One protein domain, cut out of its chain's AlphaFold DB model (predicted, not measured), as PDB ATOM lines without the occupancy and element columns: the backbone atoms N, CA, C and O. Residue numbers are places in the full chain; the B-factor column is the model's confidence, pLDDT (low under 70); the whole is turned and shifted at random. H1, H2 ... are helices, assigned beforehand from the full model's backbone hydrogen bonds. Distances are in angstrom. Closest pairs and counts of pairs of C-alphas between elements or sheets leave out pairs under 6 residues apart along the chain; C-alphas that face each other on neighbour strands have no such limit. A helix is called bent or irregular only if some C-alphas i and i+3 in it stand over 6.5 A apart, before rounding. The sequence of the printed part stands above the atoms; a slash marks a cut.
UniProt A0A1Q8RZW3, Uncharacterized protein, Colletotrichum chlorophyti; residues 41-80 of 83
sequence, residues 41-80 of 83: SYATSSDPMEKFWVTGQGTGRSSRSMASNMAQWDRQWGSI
ATOM      1  N   SER A  41     201.822 158.247 256.803       58.06
ATOM      2  CA  SER A  41     200.940 159.283 256.245       58.06
ATOM      3  C   SER A  41     199.844 159.694 257.231       58.06
ATOM      4  O   SER A  41     199.524 160.871 257.348       58.06
ATOM      5  N   TYR A  42     199.319 158.750 258.015       54.72
ATOM      6  CA  TYR A  42     198.325 159.059 259.046       54.72
ATOM      7  C   TYR A  42     198.967 159.650 260.295       54.72
ATOM      8  O   TYR A  42     198.417 160.571 260.885       54.72
ATOM      9  N   ALA A  43     200.177 159.214 260.661       56.34
ATOM     10  CA  ALA A  43     200.937 159.838 261.747       56.34
ATOM     11  C   ALA A  43     201.236 161.333 261.482       56.34
ATOM     12  O   ALA A  43     201.346 162.122 262.431       56.34
ATOM     13  N   THR A  44     201.321 161.718 260.204       60.09
ATOM     14  CA  THR A  44     201.512 163.097 259.730       60.09
ATOM     15  C   THR A  44     200.209 163.827 259.386       60.09
ATOM     16  O   THR A  44     200.271 165.021 259.096       60.09
ATOM     17  N   SER A  45     199.042 163.170 259.488       63.56
ATOM     18  CA  SER A  45     197.738 163.820 259.296       63.56
ATOM     19  C   SER A  45     197.582 164.992 260.268       63.56
ATOM     20  O   SER A  45     197.958 164.923 261.444       63.56
ATOM     21  N   SER A  46     197.055 166.109 259.768       69.12
ATOM     22  CA  SER A  46     196.744 167.277 260.591       69.12
ATOM     23  C   SER A  46     195.500 167.061 261.450       69.12
ATOM     24  O   SER A  46     195.292 167.822 262.394       69.12
ATOM     25  N   ASP A  47     194.686 166.043 261.142       71.88
ATOM     26  CA  ASP A  47     193.486 165.727 261.907       71.88
ATOM     27  C   ASP A  47     193.833 164.881 263.155       71.88
ATOM     28  O   ASP A  47     194.275 163.728 263.044       71.88
ATOM     29  N   PRO A  48     193.638 165.427 264.371       67.19
ATOM     30  CA  PRO A  48     193.853 164.705 265.620       67.19
ATOM     31  C   PRO A  48     192.972 163.456 265.770       67.19
ATOM     32  O   PRO A  48     193.407 162.480 266.386       67.19
ATOM     33  N   MET A  49     191.745 163.482 265.242       77.19
ATOM     34  CA  MET A  49     190.786 162.387 265.358       77.19
ATOM     35  C   MET A  49     191.187 161.206 264.479       77.19
ATOM     36  O   MET A  49     191.183 160.071 264.954       77.19
ATOM     37  N   GLU A  50     191.598 161.454 263.234       73.12
ATOM     38  CA  GLU A  50     192.107 160.391 262.360       73.12
ATOM     39  C   GLU A  50     193.345 159.721 262.957       73.12
ATOM     40  O   GLU A  50     193.448 158.493 262.996       73.12
ATOM     41  N   LYS A  51     194.264 160.524 263.501       70.69
ATOM     42  CA  LYS A  51     195.454 160.014 264.186       70.69
ATOM     43  C   LYS A  51     195.103 159.104 265.345       70.69
ATOM     44  O   LYS A  51     195.698 158.031 265.466       70.69
ATOM     45  N   PHE A  52     194.136 159.501 266.166       76.81
ATOM     46  CA  PHE A  52     193.687 158.695 267.290       76.81
ATOM     47  C   PHE A  52     193.102 157.352 266.835       76.81
ATOM     48  O   PHE A  52     193.494 156.319 267.368       76.81
ATOM     49  N   TRP A  53     192.235 157.339 265.821       77.00
ATOM     50  CA  TRP A  53     191.626 156.096 265.332       77.00
ATOM     51  C   TRP A  53     192.625 155.143 264.664       77.00
ATOM     52  O   TRP A  53     192.464 153.931 264.774       77.00
ATOM     53  N   VAL A  54     193.666 155.669 264.010       71.50
ATOM     54  CA  VAL A  54     194.670 154.851 263.304       71.50
ATOM     55  C   VAL A  54     195.805 154.385 264.219       71.50
ATOM     56  O   VAL A  54     196.245 153.242 264.125       71.50
ATOM     57  N   THR A  55     196.312 155.255 265.095       71.69
ATOM     58  CA  THR A  55     197.494 154.957 265.931       71.69
ATOM     59  C   THR A  55     197.174 154.715 267.403       71.69
ATOM     60  O   THR A  55     198.063 154.336 268.163       71.69
ATOM     61  N   GLY A  56     195.938 154.965 267.847       69.25
ATOM     62  CA  GLY A  56     195.562 154.927 269.263       69.25
ATOM     63  C   GLY A  56     196.216 156.030 270.105       69.25
ATOM     64  O   GLY A  56     196.041 156.066 271.324       69.25
ATOM     65  N   GLN A  57     196.992 156.929 269.489       65.06
ATOM     66  CA  GLN A  57     197.695 158.006 270.175       65.06
ATOM     67  C   GLN A  57     196.924 159.319 270.041       65.06
ATOM     68  O   GLN A  57     196.693 159.818 268.941       65.06
ATOM     69  N   GLY A  58     196.552 159.901 271.184       63.53
ATOM     70  CA  GLY A  58     196.015 161.259 271.244       63.53
ATOM     71  C   GLY A  58     197.066 162.306 270.862       63.53
ATOM     72  O   GLY A  58     198.275 162.082 270.987       63.53
ATOM     73  N   THR A  59     196.615 163.471 270.404       63.84
ATOM     74  CA  THR A  59     197.518 164.568 270.045       63.84
ATOM     75  C   THR A  59     198.284 165.116 271.245       63.84
ATOM     76  O   THR A  59     197.820 165.097 272.381       63.84
ATOM     77  N   GLY A  60     199.514 165.576 270.995       62.81
ATOM     78  CA  GLY A  60     200.379 166.187 272.014       62.81
ATOM     79  C   GLY A  60     201.367 165.241 272.708       62.81
ATOM     80  O   GLY A  60     202.258 165.712 273.414       62.81
ATOM     81  N   ARG A  61     201.301 163.923 272.474       62.19
ATOM     82  CA  ARG A  61     202.341 162.987 272.935       62.19
ATOM     83  C   ARG A  61     203.497 162.937 271.938       62.19
ATOM     84  O   ARG A  61     203.495 162.151 271.002       62.19
ATOM     85  N   SER A  62     204.490 163.804 272.132       69.12
ATOM     86  CA  SER A  62     205.762 163.709 271.408       69.12
ATOM     87  C   SER A  62     206.689 162.692 272.076       69.12
ATOM     88  O   SER A  62     206.680 162.551 273.302       69.12
ATOM     89  N   SER A  63     207.546 162.031 271.295       65.56
ATOM     90  CA  SER A  63     208.555 161.093 271.819       65.56
ATOM     91  C   SER A  63     209.431 161.736 272.901       65.56
ATOM     92  O   SER A  63     209.783 161.091 273.883       65.56
ATOM     93  N   ARG A  64     209.717 163.040 272.769       70.06
ATOM     94  CA  ARG A  64     210.458 163.826 273.766       70.06
ATOM     95  C   ARG A  64     209.684 163.979 275.079       70.06
ATOM     96  O   ARG A  64     210.254 163.737 276.135       70.06
ATOM     97  N   SER A  65     208.397 164.334 275.019       75.19
ATOM     98  CA  SER A  65     207.535 164.430 276.209       75.19
ATOM     99  C   SER A  65     207.406 163.077 276.913       75.19
ATOM    100  O   SER A  65     207.502 162.986 278.134       75.19
ATOM    101  N   MET A  66     207.270 161.999 276.139       77.69
ATOM    102  CA  MET A  66     207.158 160.644 276.674       77.69
ATOM    103  C   MET A  66     208.438 160.205 277.397       77.69
ATOM    104  O   MET A  66     208.360 159.740 278.532       77.69
ATOM    105  N   ALA A  67     209.609 160.449 276.802       78.88
ATOM    106  CA  ALA A  67     210.900 160.165 277.429       78.88
ATOM    107  C   ALA A  67     211.107 160.961 278.730       78.88
ATOM    108  O   ALA A  67     211.545 160.403 279.734       78.88
ATOM    109  N   SER A  68     210.749 162.250 278.747       81.31
ATOM    110  CA  SER A  68     210.827 163.068 279.963       81.31
ATOM    111  C   SER A  68     209.889 162.572 281.068       81.31
ATOM    112  O   SER A  68     210.299 162.533 282.226       81.31
ATOM    113  N   ASN A  69     208.665 162.163 280.726       81.94
ATOM    114  CA  ASN A  69     207.711 161.620 281.695       81.94
ATOM    115  C   ASN A  69     208.174 160.271 282.269       81.94
ATOM    116  O   ASN A  69     208.086 160.072 283.477       81.94
ATOM    117  N   MET A  70     208.724 159.374 281.439       82.06
ATOM    118  CA  MET A  70     209.277 158.099 281.922       82.06
ATOM    119  C   MET A  70     210.482 158.319 282.838       82.06
ATOM    120  O   MET A  70     210.524 157.757 283.924       82.06
ATOM    121  N   ALA A  71     211.393 159.228 282.481       84.56
ATOM    122  CA  ALA A  71     212.538 159.548 283.332       84.56
ATOM    123  C   ALA A  71     212.128 160.134 284.698       84.56
ATOM    124  O   ALA A  71     212.805 159.907 285.700       84.56
ATOM    125  N   GLN A  72     211.037 160.907 284.765       84.50
ATOM    126  CA  GLN A  72     210.504 161.397 286.041       84.50
ATOM    127  C   GLN A  72     209.874 160.274 286.869       84.50
ATOM    128  O   GLN A  72     210.113 160.208 288.074       84.50
ATOM    129  N   TRP A  73     209.125 159.377 286.228       84.38
ATOM    130  CA  TRP A  73     208.561 158.195 286.877       84.38
ATOM    131  C   TRP A  73     209.667 157.290 287.447       84.38
ATOM    132  O   TRP A  73     209.631 156.949 288.630       84.38
ATOM    133  N   ASP A  74     210.715 157.015 286.667       84.88
ATOM    134  CA  ASP A  74     211.873 156.224 287.101       84.88
ATOM    135  C   ASP A  74     212.594 156.860 288.295       84.88
ATOM    136  O   ASP A  74     213.087 156.159 289.174       84.88
ATOM    137  N   ARG A  75     212.652 158.195 288.376       82.12
ATOM    138  CA  ARG A  75     213.237 158.885 289.538       82.12
ATOM    139  C   ARG A  75     212.387 158.734 290.793       82.12
ATOM    140  O   ARG A  75     212.953 158.588 291.871       82.12
ATOM    141  N   GLN A  76     211.061 158.782 290.662       79.81
ATOM    142  CA  GLN A  76     210.145 158.650 291.799       79.81
ATOM    143  C   GLN A  76     210.137 157.230 292.376       79.81
ATOM    144  O   GLN A  76     210.091 157.065 293.593       79.81
ATOM    145  N   TRP A  77     210.215 156.210 291.520       75.62
ATOM    146  CA  TRP A  77     210.114 154.808 291.941       75.62
ATOM    147  C   TRP A  77     211.469 154.091 292.022       75.62
ATOM    148  O   TRP A  77     211.625 153.136 292.780       75.62
ATOM    149  N   GLY A  78     212.501 154.578 291.334       65.00
ATOM    150  CA  GLY A  78     213.854 154.020 291.373       65.00
ATOM    151  C   GLY A  78     214.591 154.251 292.696       65.00
ATOM    152  O   GLY A  78     215.516 153.504 293.016       65.00
ATOM    153  N   SER A  79     214.174 155.233 293.505       59.44
ATOM    154  CA  SER A  79     214.686 155.410 294.872       59.44
ATOM    155  C   SER A  79     214.098 154.411 295.874       59.44
ATOM    156  O   SER A  79     214.691 154.208 296.929       59.44
ATOM    157  N   ILE A  80     212.963 153.775 295.557       55.97
ATOM    158  CA  ILE A  80     212.327 152.757 296.411       55.97
ATOM    159  C   ILE A  80     213.059 151.410 296.328       55.97
ATOM    160  O   ILE A  80     213.075 150.669 297.302       55.97
TER     161      ILE A  80
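What this domain is: This is residues 41 to 80 of the 83 residues of an uncharacterized protein of Colletotrichum chlorophyti (UniProt A0A1Q8RZW3). One straight helix, H2, sticks out as a free arm from a small head, where the short helix H1 lies with the loops on either side of it. The two helices do not pack together, and residues 61 to 80, of which 63 to 78 belong to H2, stand free. The printed part has 40 residues with two named helices, H1 then H2, and no named strand; the class is all helix. The whole is extended, with a radius of gyration of the C-alphas of 14.0 A, and spans 41 by 15 by 12 A, its length made largely by the arm.

Where its parts are: Find C-alpha 63 at (208.555, 161.093, 271.819); from there H2, residues 63 to 78, runs 21.5 A to C-alpha 78 at (213.854, 154.020, 291.373). Then go back to C-alpha 48 at (193.853, 164.705, 265.620), where H1, residues 48 to 55, begins; it is 10.4 A from first to last C-alpha. Neither helix is bent.

How they stand to each other: Look from H2 back to H1: the two are apart, with no C-alpha of the one within 8 A of the other. Between them you will find a short link of seven residues, from Gly 56 to Ser 62. In both H1 and H2 every O i to N i+4 pair is within hydrogen-bond range.

The domain as a whole: The two C-alphas farthest apart are those of Ser 41 and Ile 80, 42.3 A, the first and last printed residues. The printed part has no cut and no long link. In the B-factor column, the mean pLDDT of the printed part of this model is 71.1; look for values under 70 at residues 41 to 46, 48, 56 to 63 and 78 to 80.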